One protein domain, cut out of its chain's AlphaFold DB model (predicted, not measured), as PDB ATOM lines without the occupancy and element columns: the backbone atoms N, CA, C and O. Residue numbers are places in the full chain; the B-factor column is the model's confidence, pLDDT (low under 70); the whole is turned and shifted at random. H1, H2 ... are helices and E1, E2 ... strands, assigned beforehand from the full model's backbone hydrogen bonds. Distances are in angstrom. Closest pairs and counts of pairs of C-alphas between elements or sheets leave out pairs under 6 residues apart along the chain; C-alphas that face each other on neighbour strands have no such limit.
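Overview. This is residues 2 to 125 of the 125 residues of an uncharacterized protein of Sphingobium sp. YR768 (UniProt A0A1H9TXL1). With little regular structure, the model is a loose group of H1, H4, H5 and H6, with H2 and H3 far off between two long links and E1's small looped lobe beyond a third. The 124 printed residues hold six named helices, then one named strand: mostly helix, with 48 residues in named elements. It is extended, radius of gyration 21.5 A, spanning 64 by 37 by 32 A.

Arrangement. H1, residues 5 to 10, touches H4, residues 57 to 65, opposite ways at a shallow 33 degrees, only just short of steep; closest C-alphas, Ile 9 and Pro 58, 7.3 A. H1 touches H6, residues 87 to 94, about perpendicular at 79 degrees; closest C-alphas, Phe 6 and Lys 89, 5.9 A. H2, residues 31 to 34, and H3, residues 38 to 44, are close but not clearly touching. H5, residues 71 to 81, is near H6. E1, residues 112 to 114, pairs with no named strand. Every O i to N i+4 pair is within hydrogen-bond range in H1, H3, H4, H5 and H6; H2 is too short.

Along the chain. H1 begins at C-alpha 5 (170.041, 181.944, 155.511); E1 ends at C-alpha 114 (191.399, 198.898, 162.306). H5 measures 15.6 A.

Size, cuts and confidence. The printed part has no cut. Residues 16 to 22 and 43 to 51 stand free. Under pLDDT 70 are 41 residues, among them 11 to 35.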
ATOM      1  N   ARG A   2     166.654 186.553 156.668       84.62
ATOM      2  CA  ARG A   2     165.798 185.396 156.321       84.62
ATOM      3  C   ARG A   2     166.137 184.181 157.198       84.62
ATOM      4  O   ARG A   2     167.308 183.980 157.503       84.62
ATOM      5  N   ASP A   3     165.135 183.396 157.577       83.19
ATOM      6  CA  ASP A   3     165.272 182.320 158.577       83.19
ATOM      7  C   ASP A   3     166.090 181.120 158.086       83.19
ATOM      8  O   ASP A   3     166.726 180.418 158.866       83.19
ATOM      9  N   ASP A   4     166.126 180.916 156.775       82.19
ATOM     10  CA  ASP A   4     166.834 179.839 156.094       82.19
ATOM     11  C   ASP A   4     168.226 180.257 155.587       82.19
ATOM     12  O   ASP A   4     168.811 179.550 154.771       82.19
ATOM     13  N   MET A   5     168.784 181.388 156.046       84.44
ATOM     14  CA  MET A   5     170.041 181.944 155.511       84.44
ATOM     15  C   MET A   5     171.181 180.916 155.460       84.44
ATOM     16  O   MET A   5     171.873 180.811 154.451       84.44
ATOM     17  N   PHE A   6     171.345 180.125 156.521       77.38
ATOM     18  CA  PHE A   6     172.395 179.109 156.597       77.38
ATOM     19  C   PHE A   6     172.239 178.007 155.536       77.38
ATOM     20  O   PHE A   6     173.237 177.507 155.030       77.38
ATOM     21  N   LYS A   7     171.004 177.663 155.146       81.56
ATOM     22  CA  LYS A   7     170.741 176.704 154.064       81.56
ATOM     23  C   LYS A   7     171.171 177.279 152.724       81.56
ATOM     24  O   LYS A   7     171.946 176.662 152.009       81.56
ATOM     25  N   VAL A   8     170.755 178.509 152.427       80.12
ATOM     26  CA  VAL A   8     171.070 179.165 151.146       80.12
ATOM     27  C   VAL A   8     172.580 179.339 150.942       80.12
ATOM     28  O   VAL A   8     173.055 179.268 149.808       80.12
ATOM     29  N   ILE A   9     173.327 179.568 152.027       78.88
ATOM     30  CA  ILE A   9     174.787 179.705 151.979       78.88
ATOM     31  C   ILE A   9     175.465 178.347 151.743       78.88
ATOM     32  O   ILE A   9     176.385 178.272 150.931       78.88
ATOM     33  N   VAL A  10     174.982 177.268 152.369       72.06
ATOM     34  CA  VAL A  10     175.650 175.951 152.344       72.06
ATOM     35  C   VAL A  10     175.182 175.014 151.221       72.06
ATOM     36  O   VAL A  10     175.928 174.129 150.807       72.06
ATOM     37  N   GLU A  11     173.979 175.185 150.673       66.88
ATOM     38  CA  GLU A  11     173.349 174.205 149.768       66.88
ATOM     39  C   GLU A  11     173.788 174.284 148.289       66.88
ATOM     40  O   GLU A  11     173.147 173.692 147.418       66.88
ATOM     41  N   ARG A  12     174.890 174.963 147.943       59.69
ATOM     42  CA  ARG A  12     175.343 175.008 146.541       59.69
ATOM     43  C   ARG A  12     175.798 173.602 146.083       59.69
ATOM     44  O   ARG A  12     176.690 173.024 146.709       59.69
ATOM     45  N   PRO A  13     175.248 173.026 144.988       52.72
ATOM     46  CA  PRO A  13     175.698 171.732 144.480       52.72
ATOM     47  C   PRO A  13     177.197 171.779 144.171       52.72
ATOM     48  O   PRO A  13     177.651 172.664 143.443       52.72
ATOM     49  N   ARG A  14     177.986 170.839 144.714       56.62
ATOM     50  CA  ARG A  14     179.422 170.761 144.400       56.62
ATOM     51  C   ARG A  14     179.601 170.470 142.915       56.62
ATOM     52  O   ARG A  14     179.437 169.328 142.480       56.62
ATOM     53  N   TRP A  15     180.003 171.478 142.152       45.88
ATOM     54  CA  TRP A  15     180.497 171.259 140.801       45.88
ATOM     55  C   TRP A  15     181.782 170.416 140.873       45.88
ATOM     56  O   TRP A  15     182.656 170.683 141.697       45.88
ATOM     57  N   GLY A  16     181.859 169.342 140.085       48.00
ATOM     58  CA  GLY A  16     183.010 168.433 140.064       48.00
ATOM     59  C   GLY A  16     183.050 167.345 141.144       48.00
ATOM     60  O   GLY A  16     184.064 166.662 141.270       48.00
ATOM     61  N   ALA A  17     181.961 167.093 141.886       52.62
ATOM     62  CA  ALA A  17     181.869 165.892 142.732       52.62
ATOM     63  C   ALA A  17     182.051 164.585 141.928       52.62
ATOM     64  O   ALA A  17     182.566 163.603 142.457       52.62
ATOM     65  N   SER A  18     181.700 164.607 140.640       53.78
ATOM     66  CA  SER A  18     181.956 163.552 139.654       53.78
ATOM     67  C   SER A  18     183.433 163.407 139.251       53.78
ATOM     68  O   SER A  18     183.819 162.346 138.774       53.78
ATOM     69  N   HIS A  19     184.266 164.433 139.460       54.34
ATOM     70  CA  HIS A  19     185.712 164.406 139.197       54.34
ATOM     71  C   HIS A  19     186.538 164.011 140.428       54.34
ATOM     72  O   HIS A  19     187.758 163.873 140.334       54.34
ATOM     73  N   ALA A  20     185.907 163.824 141.592       54.84
ATOM     74  CA  ALA A  20     186.608 163.361 142.779       54.84
ATOM     75  C   ALA A  20     187.114 161.929 142.546       54.84
ATOM     76  O   ALA A  20     186.323 160.996 142.405       54.84
ATOM     77  N   ALA A  21     188.440 161.763 142.513       56.16
ATOM     78  CA  ALA A  21     189.065 160.455 142.381       56.16
ATOM     79  C   ALA A  21     188.513 159.493 143.444       56.16
ATOM     80  O   ALA A  21     188.353 159.854 144.616       56.16
ATOM     81  N   SER A  22     188.200 158.267 143.023       55.88
ATOM     82  CA  SER A  22     187.660 157.249 143.920       55.88
ATOM     83  C   SER A  22     188.606 157.054 145.116       55.88
ATOM     84  O   SER A  22     189.810 156.895 144.907       55.88
ATOM     85  N   PRO A  23     188.105 156.997 146.368       53.62
ATOM     86  CA  PRO A  23     188.947 156.747 147.540       53.62
ATOM     87  C   PRO A  23     189.638 155.376 147.493       53.62
ATOM     88  O   PRO A  23     190.549 155.105 148.274       53.62
ATOM     89  N   LYS A  24     189.213 154.505 146.570       57.19
ATOM     90  CA  LYS A  24     189.912 153.282 146.199       57.19
ATOM     91  C   LYS A  24     191.098 153.646 145.298       57.19
ATOM     92  O   LYS A  24     191.026 153.491 144.083       57.19
ATOM     93  N   LEU A  25     192.182 154.130 145.906       56.97
ATOM     94  CA  LEU A  25     193.497 154.219 145.267       56.97
ATOM     95  C   LEU A  25     193.876 152.819 144.759       56.97
ATOM     96  O   LEU A  25     194.303 151.958 145.529       56.97
ATOM     97  N   LYS A  26     193.669 152.557 143.464       54.62
ATOM     98  CA  LYS A  26     194.220 151.373 142.798       54.62
ATOM     99  C   LYS A  26     195.744 151.509 142.855       54.62
ATOM    100  O   LYS A  26     196.292 152.315 142.120       54.62
ATOM    101  N   ARG A  27     196.371 150.741 143.758       55.34
ATOM    102  CA  ARG A  27     197.824 150.557 143.953       55.34
ATOM    103  C   ARG A  27     198.649 151.849 143.925       55.34
ATOM    104  O   ARG A  27     199.070 152.314 142.875       55.34
ATOM    105  N   MET A  28     198.961 152.364 145.111       54.25
ATOM    106  CA  MET A  28     199.989 153.390 145.286       54.25
ATOM    107  C   MET A  28     201.352 152.690 145.474       54.25
ATOM    108  O   MET A  28     201.457 151.866 146.380       54.25
ATOM    109  N   PRO A  29     202.379 152.963 144.648       55.28
ATOM    110  CA  PRO A  29     203.697 152.318 144.744       55.28
ATOM    111  C   PRO A  29     204.604 152.910 145.843       55.28
ATOM    112  O   PRO A  29     205.779 152.568 145.906       55.28
ATOM    113  N   GLN A  30     204.085 153.806 146.692       59.81
ATOM    114  CA  GLN A  30     204.879 154.603 147.627       59.81
ATOM    115  C   GLN A  30     204.837 154.036 149.058       59.81
ATOM    116  O   GLN A  30     203.784 154.012 149.701       59.81
ATOM    117  N   THR A  31     205.989 153.577 149.550       59.78
ATOM    118  CA  THR A  31     206.167 152.855 150.825       59.78
ATOM    119  C   THR A  31     205.916 153.737 152.061       59.78
ATOM    120  O   THR A  31     205.426 153.262 153.083       59.78
ATOM    121  N   GLU A  32     206.157 155.046 151.979       57.16
ATOM    122  CA  GLU A  32     205.924 156.007 153.071       57.16
ATOM    123  C   GLU A  32     204.451 156.159 153.506       57.16
ATOM    124  O   GLU A  32     204.178 156.555 154.645       57.16
ATOM    125  N   ALA A  33     203.478 155.782 152.667       57.03
ATOM    126  CA  ALA A  33     202.051 155.856 153.005       57.03
ATOM    127  C   ALA A  33     201.614 154.859 154.104       57.03
ATOM    128  O   ALA A  33     200.526 155.008 154.674       57.03
ATOM    129  N   ILE A  34     202.452 153.861 154.415       59.84
ATOM    130  CA  ILE A  34     202.165 152.774 155.364       59.84
ATOM    131  C   ILE A  34     202.070 153.297 156.809       59.84
ATOM    132  O   ILE A  34     201.218 152.840 157.567       59.84
ATOM    133  N   HIS A  35     202.865 154.308 157.180       69.75
ATOM    134  CA  HIS A  35     202.957 154.790 158.568       69.75
ATOM    135  C   HIS A  35     201.854 155.778 158.977       69.75
ATOM    136  O   HIS A  35     201.566 155.933 160.160       69.75
ATOM    137  N   ILE A  36     201.227 156.458 158.014       73.75
ATOM    138  CA  ILE A  36     200.229 157.513 158.280       73.75
ATOM    139  C   ILE A  36     198.805 157.126 157.864       73.75
ATOM    140  O   ILE A  36     197.852 157.835 158.192       73.75
ATOM    141  N   GLY A  37     198.649 155.998 157.167       71.25
ATOM    142  CA  GLY A  37     197.384 155.521 156.622       71.25
ATOM    143  C   GLY A  37     196.975 156.243 155.333       71.25
ATOM    144  O   GLY A  37     197.049 157.469 155.209       71.25
ATOM    145  N   LEU A  38     196.455 155.474 154.372       71.50
ATOM    146  CA  LEU A  38     196.115 155.919 153.009       71.50
ATOM    147  C   LEU A  38     195.226 157.177 152.957       71.50
ATOM    148  O   LEU A  38     195.444 158.058 152.129       71.50
ATOM    149  N   LYS A  39     194.249 157.303 153.867       68.38
ATOM    150  CA  LYS A  39     193.361 158.482 153.935       68.38
ATOM    151  C   LYS A  39     194.103 159.764 154.323       68.38
ATOM    152  O   LYS A  39     193.756 160.835 153.831       68.38
ATOM    153  N   ARG A  40     195.086 159.673 155.224       70.75
ATOM    154  CA  ARG A  40     195.882 160.823 155.672       70.75
ATOM    155  C   ARG A  40     196.901 161.208 154.608       70.75
ATOM    156  O   ARG A  40     197.010 162.389 154.307       70.75
ATOM    157  N   HIS A  41     197.548 160.221 153.989       73.31
ATOM    158  CA  HIS A  41     198.462 160.430 152.865       73.31
ATOM    159  C   HIS A  41     197.780 161.184 151.711       73.31
ATOM    160  O   HIS A  41     198.265 162.223 151.277       73.31
ATOM    161  N   ALA A  42     196.591 160.734 151.292       70.88
ATOM    162  CA  ALA A  42     195.812 161.396 150.242       70.88
ATOM    163  C   ALA A  42     195.369 162.826 150.606       70.88
ATOM    164  O   ALA A  42     195.201 163.656 149.718       70.88
ATOM    165  N   ARG A  43     195.165 163.126 151.897       65.50
ATOM    166  CA  ARG A  43     194.809 164.474 152.364       65.50
ATOM    167  C   ARG A  43     196.012 165.417 152.381       65.50
ATOM    168  O   ARG A  43     195.853 166.568 152.011       65.50
ATOM    169  N   ILE A  44     197.178 164.937 152.816       73.12
ATOM    170  CA  ILE A  44     198.419 165.727 152.871       73.12
ATOM    171  C   ILE A  44     198.946 166.007 151.459       73.12
ATOM    172  O   ILE A  44     199.382 167.116 151.184       73.12
ATOM    173  N   GLY A  45     198.866 165.025 150.558       68.19
ATOM    174  CA  GLY A  45     199.277 165.179 149.160       68.19
ATOM    175  C   GLY A  45     198.260 165.899 148.270       68.19
ATOM    176  O   GLY A  45     198.489 166.012 147.068       68.19
ATOM    177  N   ALA A  46     197.123 166.348 148.813       64.44
ATOM    178  CA  ALA A  46     196.157 167.112 148.038       64.44
ATOM    179  C   ALA A  46     196.701 168.539 147.831       64.44
ATOM    180  O   ALA A  46     196.930 169.233 148.821       64.44
ATOM    181  N   PRO A  47     196.852 169.017 146.582       52.50
ATOM    182  CA  PRO A  47     197.353 170.369 146.308       52.50
ATOM    183  C   PRO A  47     196.413 171.475 146.814       52.50
ATOM    184  O   PRO A  47     196.798 172.638 146.860       52.50
ATOM    185  N   TYR A  48     195.187 171.114 147.209       46.34
ATOM    186  CA  TYR A  48     194.187 172.024 147.749       46.34
ATOM    187  C   TYR A  48     193.436 171.371 148.913       46.34
ATOM    188  O   TYR A  48     192.977 170.226 148.820       46.34
ATOM    189  N   THR A  49     193.233 172.128 149.989       51.69
ATOM    190  CA  THR A  49     192.251 171.790 151.023       51.69
ATOM    191  C   THR A  49     190.857 172.032 150.452       51.69
ATOM    192  O   THR A  49     190.633 173.031 149.772       51.69
ATOM    193  N   LYS A  50     189.902 171.129 150.707       49.84
ATOM    194  CA  LYS A  50     188.502 171.355 150.322       49.84
ATOM    195  C   LYS A  50     187.992 172.609 151.034       49.84
ATOM    196  O   LYS A  50     187.659 172.528 152.213       49.84
ATOM    197  N   SER A  51     187.918 173.733 150.331       49.34
ATOM    198  CA  SER A  51     187.101 174.858 150.762       49.34
ATOM    199  C   SER A  51     185.632 174.477 150.585       49.34
ATOM    200  O   SER A  51     185.247 173.796 149.623       49.34
ATOM    201  N   LEU A  52     184.803 174.844 151.556       56.03
ATOM    202  CA  LEU A  52     183.360 174.748 151.398       56.03
ATOM    203  C   LEU A  52     182.967 175.784 150.333       56.03
ATOM    204  O   LEU A  52     183.381 176.938 150.386       56.03
ATOM    205  N   ASN A  53     182.264 175.344 149.290       60.75
ATOM    206  CA  ASN A  53     181.831 176.200 148.184       60.75
ATOM    207  C   ASN A  53     180.594 176.996 148.631       60.75
ATOM    208  O   ASN A  53     179.467 176.658 148.270       60.75
ATOM    209  N   GLU A  54     180.822 177.985 149.491       75.56
ATOM    210  CA  GLU A  54     179.787 178.775 150.154       75.56
ATOM    211  C   GLU A  54     179.201 179.834 149.208       75.56
ATOM    212  O   GLU A  54     179.915 180.540 148.492       75.56
ATOM    213  N   ASN A  55     177.878 179.991 149.205       82.75
ATOM    214  CA  ASN A  55     177.199 181.067 148.487       82.75
ATOM    215  C   ASN A  55     177.000 182.287 149.399       82.75
ATOM    216  O   ASN A  55     175.943 182.440 150.007       82.75
ATOM    217  N   LEU A  56     177.990 183.183 149.465       85.75
ATOM    218  CA  LEU A  56     177.958 184.358 150.356       85.75
ATOM    219  C   LEU A  56     177.119 185.538 149.829       85.75
ATOM    220  O   LEU A  56     176.819 186.472 150.574       85.75
ATOM    221  N   ALA A  57     176.673 185.513 148.568       87.12
ATOM    222  CA  ALA A  57     175.921 186.622 147.967       87.12
ATOM    223  C   ALA A  57     174.647 187.037 148.749       87.12
ATOM    224  O   ALA A  57     174.390 188.240 148.883       87.12
ATOM    225  N   PRO A  58     173.839 186.112 149.307       88.81
ATOM    226  CA  PRO A  58     172.703 186.458 150.159       88.81
ATOM    227  C   PRO A  58     173.109 187.145 151.468       88.81
ATOM    228  O   PRO A  58     172.410 188.072 151.889       88.81
ATOM    229  N   LEU A  59     174.225 186.730 152.083       89.81
ATOM    230  CA  LEU A  59     174.768 187.352 153.294       89.81
ATOM    231  C   LEU A  59     175.215 188.784 152.995       89.81
ATOM    232  O   LEU A  59     174.754 189.720 153.646       89.81
ATOM    233  N   VAL A  60     175.999 188.972 151.932       91.38
ATOM    234  CA  VAL A  60     176.448 190.295 151.472       91.38
ATOM    235  C   VAL A  60     175.260 191.211 151.172       91.38
ATOM    236  O   VAL A  60     175.229 192.363 151.610       91.38
ATOM    237  N   ARG A  61     174.237 190.711 150.468       93.38
ATOM    238  CA  ARG A  61     173.017 191.482 150.179       93.38
ATOM    239  C   ARG A  61     172.298 191.898 151.461       93.38
ATOM    240  O   ARG A  61     171.826 193.030 151.556       93.38
ATOM    241  N   TYR A  62     172.201 190.994 152.435       94.06
ATOM    242  CA  TYR A  62     171.606 191.303 153.728       94.06
ATOM    243  C   TYR A  62     172.389 192.399 154.459       94.06
ATOM    244  O   TYR A  62     171.763 193.377 154.867       94.06
ATOM    245  N   LEU A  63     173.717 192.271 154.564       94.69
ATOM    246  CA  LEU A  63     174.596 193.227 155.247       94.69
ATOM    247  C   LEU A  63     174.535 194.617 154.601       94.69
ATOM    248  O   LEU A  63     174.339 195.612 155.294       94.69
ATOM    249  N   ARG A  64     174.576 194.696 153.264       95.00
ATOM    250  CA  ARG A  64     174.449 195.966 152.523       95.00
ATOM    251  C   ARG A  64     173.138 196.699 152.810       95.00
ATOM    252  O   ARG A  64     173.135 197.925 152.873       95.00
ATOM    253  N   ARG A  65     172.037 195.969 153.016       96.00
ATOM    254  CA  ARG A  65     170.737 196.560 153.378       96.00
ATOM    255  C   ARG A  65     170.735 197.175 154.785       96.00
ATOM    256  O   ARG A  65     169.879 198.004 155.064       96.00
ATOM    257  N   GLN A  66     171.664 196.793 155.661       96.19
ATOM    258  CA  GLN A  66     171.711 197.288 157.042       96.19
ATOM    259  C   GLN A  66     172.504 198.588 157.219       96.19
ATOM    260  O   GLN A  66     172.629 199.071 158.343       96.19
ATOM    261  N   ARG A  67     173.040 199.173 156.140       94.44
ATOM    262  CA  ARG A  67     173.764 200.450 156.205       94.44
ATOM    263  C   ARG A  67     172.904 201.530 156.872       94.44
ATOM    264  O   ARG A  67     171.726 201.670 156.561       94.44
ATOM    265  N   GLY A  68     173.509 202.279 157.792       94.44
ATOM    266  CA  GLY A  68     172.834 203.314 158.586       94.44
ATOM    267  C   GLY A  68     172.133 202.805 159.851       94.44
ATOM    268  O   GLY A  68     171.729 203.615 160.679       94.44
ATOM    269  N   ARG A  69     172.016 201.486 160.055       96.06
ATOM    270  CA  ARG A  69     171.536 200.919 161.324       96.06
ATOM    271  C   ARG A  69     172.694 200.733 162.301       96.06
ATOM    272  O   ARG A  69     173.825 200.472 161.897       96.06
ATOM    273  N   ARG A  70     172.393 200.800 163.603       95.38
ATOM    274  CA  ARG A  70     173.355 200.457 164.659       95.38
ATOM    275  C   ARG A  70     173.792 198.999 164.528       95.38
ATOM    276  O   ARG A  70     172.942 198.110 164.460       95.38
ATOM    277  N   TRP A  71     175.105 198.769 164.555       94.12
ATOM    278  CA  TRP A  71     175.681 197.434 164.398       94.12
ATOM    279  C   TRP A  71     175.187 196.450 165.463       94.12
ATOM    280  O   TRP A  71     174.788 195.350 165.106       94.12
ATOM    281  N   ASP A  72     175.084 196.865 166.730       94.38
ATOM    282  CA  ASP A  72     174.615 195.996 167.825       94.38
ATOM    283  C   ASP A  72     173.230 195.385 167.556       94.38
ATOM    284  O   ASP A  72     172.990 194.210 167.829       94.38
ATOM    285  N   ALA A  73     172.314 196.173 166.981       95.75
ATOM    286  CA  ALA A  73     170.969 195.715 166.634       95.75
ATOM    287  C   ALA A  73     170.991 194.739 165.448       95.75
ATOM    288  O   ALA A  73     170.269 193.748 165.425       95.75
ATOM    289  N   VAL A  74     171.849 195.000 164.463       95.44
ATOM    290  CA  VAL A  74     172.031 194.108 163.311       95.44
ATOM    291  C   VAL A  74     172.658 192.788 163.753       95.44
ATOM    292  O   VAL A  74     172.204 191.721 163.344       95.44
ATOM    293  N   PHE A  75     173.686 192.851 164.596       92.94
ATOM    294  CA  PHE A  75     174.410 191.687 165.082       92.94
ATOM    295  C   PHE A  75     173.549 190.821 166.007       92.94
ATOM    296  O   PHE A  75     173.591 189.596 165.902       92.94
ATOM    297  N   SER A  76     172.702 191.419 166.850       92.75
ATOM    298  CA  SER A  76     171.753 190.658 167.670       92.75
ATOM    299  C   SER A  76     170.698 189.935 166.821       92.75
ATOM    300  O   SER A  76     170.440 188.754 167.059       92.75
ATOM    301  N   GLU A  77     170.168 190.571 165.768       93.38
ATOM    302  CA  GLU A  77     169.269 189.922 164.798       93.38
ATOM    303  C   GLU A  77     169.928 188.738 164.084       93.38
ATOM    304  O   GLU A  77     169.296 187.701 163.875       93.38
ATOM    305  N   ILE A  78     171.199 188.884 163.699       92.25
ATOM    306  CA  ILE A  78     171.983 187.795 163.113       92.25
ATOM    307  C   ILE A  78     172.127 186.664 164.130       92.25
ATOM    308  O   ILE A  78     171.854 185.509 163.804       92.25
ATOM    309  N   CYS A  79     172.521 186.980 165.365       89.81
ATOM    310  CA  CYS A  79     172.752 185.978 166.397       89.81
ATOM    311  C   CYS A  79     171.496 185.192 166.770       89.81
ATOM    312  O   CYS A  79     171.592 183.987 166.986       89.81
ATOM    313  N   ALA A  80     170.331 185.840 166.763       89.75
ATOM    314  CA  ALA A  80     169.047 185.187 166.988       89.75
ATOM    315  C   ALA A  80     168.686 184.165 165.892       89.75
ATOM    316  O   ALA A  80     167.932 183.230 166.148       89.75
ATOM    317  N   LYS A  81     169.195 184.337 164.663       87.62
ATOM    318  CA  LYS A  81     168.902 183.453 163.519       87.62
ATOM    319  C   LYS A  81     169.998 182.422 163.254       87.62
ATOM    320  O   LYS A  81     169.715 181.335 162.752       87.62
ATOM    321  N   LEU A  82     171.236 182.749 163.602       85.19
ATOM    322  CA  LEU A  82     172.407 181.894 163.455       85.19
ATOM    323  C   LEU A  82     172.920 181.461 164.828       85.19
ATOM    324  O   LEU A  82     174.057 181.745 165.171       85.19
ATOM    325  N   ASP A  83     172.113 180.818 165.662       80.00
ATOM    326  CA  ASP A  83     172.569 180.340 166.971       80.00
ATOM    327  C   ASP A  83     173.825 179.447 166.872       80.00
ATOM    328  O   ASP A  83     174.081 178.786 165.862       80.00
ATOM    329  N   THR A  84     174.642 179.444 167.925       77.19
ATOM    330  CA  THR A  84     175.945 178.755 167.960       77.19
ATOM    331  C   THR A  84     175.838 177.240 168.161       77.19
ATOM    332  O   THR A  84     176.858 176.558 168.156       77.19
ATOM    333  N   GLY A  85     174.626 176.684 168.281       82.00
ATOM    334  CA  GLY A  85     174.399 175.241 168.428       82.00
ATOM    335  C   GLY A  85     174.661 174.421 167.158       82.00
ATOM    336  O   GLY A  85     174.622 173.194 167.194       82.00
ATOM    337  N   SER A  86     174.932 175.073 166.023       83.06
ATOM    338  CA  SER A  86     175.222 174.424 164.743       83.06
ATOM    339  C   SER A  86     176.555 174.901 164.178       83.06
ATOM    340  O   SER A  86     176.739 176.095 163.950       83.06
ATOM    341  N   THR A  87     177.447 173.963 163.848       82.44
ATOM    342  CA  THR A  87     178.732 174.253 163.184       82.44
ATOM    343  C   THR A  87     178.542 175.012 161.872       82.44
ATOM    344  O   THR A  87     179.331 175.893 161.556       82.44
ATOM    345  N   VAL A  88     177.462 174.730 161.137       81.56
ATOM    346  CA  VAL A  88     177.131 175.445 159.897       81.56
ATOM    347  C   VAL A  88     176.760 176.901 160.183       81.56
ATOM    348  O   VAL A  88     177.260 177.809 159.531       81.56
ATOM    349  N   LYS A  89     175.900 177.150 161.176       85.31
ATOM    350  CA  LYS A  89     175.505 178.519 161.547       85.31
ATOM    351  C   LYS A  89     176.675 179.312 162.131       85.31
ATOM    352  O   LYS A  89     176.772 180.513 161.895       85.31
ATOM    353  N   MET A  90     177.557 178.642 162.872       86.81
ATOM    354  CA  MET A  90     178.801 179.218 163.372       86.81
ATOM    355  C   MET A  90     179.719 179.628 162.219       86.81
ATOM    356  O   MET A  90     180.154 180.770 162.193       86.81
ATOM    357  N   HIS A  91     179.907 178.757 161.226       84.81
ATOM    358  CA  HIS A  91     180.722 179.061 160.052       84.81
ATOM    359  C   HIS A  91     180.178 180.249 159.240       84.81
ATOM    360  O   HIS A  91     180.911 181.165 158.887       84.81
ATOM    361  N   VAL A  92     178.855 180.337 159.057       84.88
ATOM    362  CA  VAL A  92     178.232 181.527 158.447       84.88
ATOM    363  C   VAL A  92     178.492 182.800 159.264       84.88
ATOM    364  O   VAL A  92     178.600 183.883 158.690       84.88
ATOM    365  N   ARG A  93     178.568 182.702 160.598       87.75
ATOM    366  CA  ARG A  93     178.903 183.848 161.454       87.75
ATOM    367  C   ARG A  93     180.362 184.269 161.275       87.75
ATOM    368  O   ARG A  93     180.601 185.468 161.248       87.75
ATOM    369  N   GLU A  94     181.291 183.327 161.124       86.50
ATOM    370  CA  GLU A  94     182.707 183.626 160.838       86.50
ATOM    371  C   GLU A  94     182.839 184.480 159.569       86.50
ATOM    372  O   GLU A  94     183.529 185.494 159.579       86.50
ATOM    373  N   HIS A  95     182.066 184.169 158.523       88.38
ATOM    374  CA  HIS A  95     182.050 184.952 157.283       88.38
ATOM    375  C   HIS A  95     181.581 186.406 157.426       88.38
ATOM    376  O   HIS A  95     181.689 187.181 156.481       88.38
ATOM    377  N   ILE A  96     181.020 186.816 158.563       89.88
ATOM    378  CA  ILE A  96     180.634 188.217 158.767       89.88
ATOM    379  C   ILE A  96     181.872 189.105 158.880       89.88
ATOM    380  O   ILE A  96     181.848 190.224 158.360       89.88
ATOM    381  N   ASP A  97     182.938 188.599 159.501       87.75
ATOM    382  CA  ASP A  97     184.187 189.338 159.698       87.75
ATOM    383  C   ASP A  97     184.892 189.627 158.357       87.75
ATOM    384  O   ASP A  97     185.597 190.626 158.236       87.75
ATOM    385  N   ASP A  98     184.596 188.849 157.306       87.69
ATOM    386  CA  ASP A  98     185.073 189.097 155.935       87.69
ATOM    387  C   ASP A  98     184.459 190.362 155.300       87.69
ATOM    388  O   ASP A  98     184.989 190.911 154.332       87.69
ATOM    389  N   PHE A  99     183.301 190.814 155.794       90.19
ATOM    390  CA  PHE A  99     182.521 191.892 155.172       90.19
ATOM    391  C   PHE A  99     182.292 193.097 156.078       90.19
ATOM    392  O   PHE A  99     181.893 194.157 155.587       90.19
ATOM    393  N   VAL A 100     182.480 192.941 157.387       91.38
ATOM    394  CA  VAL A 100     182.232 193.991 158.368       91.38
ATOM    395  C   VAL A 100     183.437 194.129 159.277       91.38
ATOM    396  O   VAL A 100     183.719 193.261 160.096       91.38
ATOM    397  N   LEU A 101     184.095 195.282 159.186       91.31
ATOM    398  CA  LEU A 101     185.121 195.658 160.145       91.31
ATOM    399  C   LEU A 101     184.459 195.919 161.499       91.31
ATOM    400  O   LEU A 101     183.659 196.845 161.658       91.31
ATOM    401  N   THR A 102     184.785 195.082 162.474       85.62
ATOM    402  CA  THR A 102     184.389 195.260 163.872       85.62
ATOM    403  C   THR A 102     185.597 195.708 164.694       85.62
ATOM    404  O   THR A 102     186.721 195.690 164.209       85.62
ATOM    405  N   ARG A 103     185.391 196.154 165.942       86.69
ATOM    406  CA  ARG A 103     186.490 196.580 166.842       86.69
ATOM    407  C   ARG A 103     187.335 197.739 166.293       86.69
ATOM    408  O   ARG A 103     188.543 197.794 166.498       86.69
ATOM    409  N   ILE A 104     186.678 198.670 165.612       91.75
ATOM    410  CA  ILE A 104     187.310 199.901 165.147       91.75
ATOM    411  C   ILE A 104     187.617 200.771 166.371       91.75
ATOM    412  O   ILE A 104     186.759 200.949 167.238       91.75
ATOM    413  N   SER A 105     188.834 201.293 166.449       92.19
ATOM    414  CA  SER A 105     189.249 202.245 167.477       92.19
ATOM    415  C   SER A 105     189.380 203.651 166.895       92.19
ATOM    416  O   SER A 105     189.429 203.839 165.680       92.19
ATOM    417  N   ILE A 106     189.403 204.652 167.775       93.06
ATOM    418  CA  ILE A 106     189.705 206.037 167.410       93.06
ATOM    419  C   ILE A 106     191.151 206.308 167.822       93.06
ATOM    420  O   ILE A 106     191.524 206.078 168.975       93.06
ATOM    421  N   GLY A 107     191.959 206.749 166.864       91.06
ATOM    422  CA  GLY A 107     193.356 207.102 167.056       91.06
ATOM    423  C   GLY A 107     193.541 208.452 167.746       91.06
ATOM    424  O   GLY A 107     192.585 209.132 168.125       91.06
ATOM    425  N   ARG A 108     194.803 208.851 167.933       91.69
ATOM    426  CA  ARG A 108     195.151 210.045 168.723       91.69
ATOM    427  C   ARG A 108     194.601 211.331 168.103       91.69
ATOM    428  O   ARG A 108     194.305 212.265 168.844       91.69
ATOM    429  N   TYR A 109     194.479 211.386 166.781       92.06
ATOM    430  CA  TYR A 109     194.052 212.574 166.045       92.06
ATOM    431  C   TYR A 109     192.619 212.449 165.501       92.06
ATOM    432  O   TYR A 109     192.210 213.236 164.650       92.06
ATOM    433  N   GLY A 110     191.827 211.503 166.023       91.94
ATOM    434  CA  GLY A 110     190.434 211.289 165.614       91.94
ATOM    435  C   GLY A 110     190.264 210.388 164.388       91.94
ATOM    436  O   GLY A 110     189.143 210.203 163.915       91.94
ATOM    437  N   GLU A 111     191.347 209.808 163.877       93.31
ATOM    438  CA  GLU A 111     191.327 208.831 162.799       93.31
ATOM    439  C   GLU A 111     190.642 207.529 163.223       93.31
ATOM    440  O   GLU A 111     190.837 207.027 164.329       93.31
ATOM    441  N   TRP A 112     189.850 206.945 162.328       93.69
ATOM    442  CA  TRP A 112     189.322 205.601 162.539       93.69
ATOM    443  C   TRP A 112     190.428 204.590 162.249       93.69
ATOM    444  O   TRP A 112     191.073 204.671 161.204       93.69
ATOM    445  N   MET A 113     190.643 203.636 163.149       92.81
ATOM    446  CA  MET A 113     191.703 202.640 163.036       92.81
ATOM    447  C   MET A 113     191.148 201.220 163.111       92.81
ATOM    448  O   MET A 113     190.301 200.912 163.948       92.81
ATOM    449  N   PHE A 114     191.670 200.332 162.271       91.88
ATOM    450  CA  PHE A 114     191.399 198.898 162.306       91.88
ATOM    451  C   PHE A 114     192.727 198.144 162.257       91.88
ATOM    452  O   PHE A 114     193.565 198.434 161.409       91.88
ATOM    453  N   GLU A 115     192.945 197.234 163.209       89.00
ATOM    454  CA  GLU A 115     194.191 196.452 163.332       89.00
ATOM    455  C   GLU A 115     195.478 197.303 163.275       89.00
ATOM    456  O   GLU A 115     196.498 196.914 162.715       89.00
ATOM    457  N   GLY A 116     195.433 198.500 163.872       87.31
ATOM    458  CA  GLY A 116     196.569 199.427 163.912       87.31
ATOM    459  C   GLY A 116     196.793 200.231 162.627       87.31
ATOM    460  O   GLY A 116     197.716 201.042 162.587       87.31
ATOM    461  N   GLN A 117     195.949 200.066 161.607       89.38
ATOM    462  CA  GLN A 117     195.994 200.827 160.359       89.38
ATOM    463  C   GLN A 117     194.875 201.867 160.309       89.38
ATOM    464  O   GLN A 117     193.766 201.628 160.786       89.38
ATOM    465  N   VAL A 118     195.161 203.028 159.718       91.31
ATOM    466  CA  VAL A 118     194.165 204.085 159.513       91.31
ATOM    467  C   VAL A 118     193.201 203.670 158.406       91.31
ATOM    468  O   VAL A 118     193.602 203.334 157.294       91.31
ATOM    469  N   LEU A 119     191.906 203.715 158.699       89.75
ATOM    470  CA  LEU A 119     190.865 203.473 157.713       89.75
ATOM    471  C   LEU A 119     190.720 204.691 156.799       89.75
ATOM    472  O   LEU A 119     190.558 205.817 157.264       89.75
ATOM    473  N   GLY A 120     190.745 204.456 155.487       78.56
ATOM    474  CA  GLY A 120     190.565 205.506 154.479       78.56
ATOM    475  C   GLY A 120     191.840 206.257 154.085       78.56
ATOM    476  O   GLY A 120     191.771 207.104 153.202       78.56
ATOM    477  N   SER A 121     193.013 205.920 154.636       67.75
ATOM    478  CA  SER A 121     194.303 206.510 154.226       67.75
ATOM    479  C   SER A 121     194.872 205.931 152.917       67.75
ATOM    480  O   SER A 121     196.064 206.049 152.655       67.75
ATOM    481  N   GLY A 122     194.037 205.274 152.108       57.41
ATOM    482  CA  GLY A 122     194.428 204.530 150.910       57.41
ATOM    483  C   GLY A 122     193.334 204.512 149.846       57.41
ATOM    484  O   GLY A 122     192.945 203.445 149.392       57.41
ATOM    485  N   LEU A 123     192.814 205.691 149.498       47.34
ATOM    486  CA  LEU A 123     192.118 205.968 148.239       47.34
ATOM    487  C   LEU A 123     192.510 207.388 147.806       47.34
ATOM    488  O   LEU A 123     191.797 208.355 148.065       47.34
ATOM    489  N   VAL A 124     193.697 207.505 147.218       40.91
ATOM    490  CA  VAL A 124     193.953 208.509 146.183       40.91
ATOM    491  C   VAL A 124     193.788 207.728 144.883       40.91
ATOM    492  O   VAL A 124     194.539 206.776 144.687       40.91
ATOM    493  N   ASP A 125     192.723 208.070 144.155       36.62
ATOM    494  CA  ASP A 125     192.259 207.620 142.826       36.62
ATOM    495  C   ASP A 125     192.963 206.433 142.135       36.62
ATOM    496  O   ASP A 125     194.160 206.534 141.780       36.62
TER     497      ASP A 125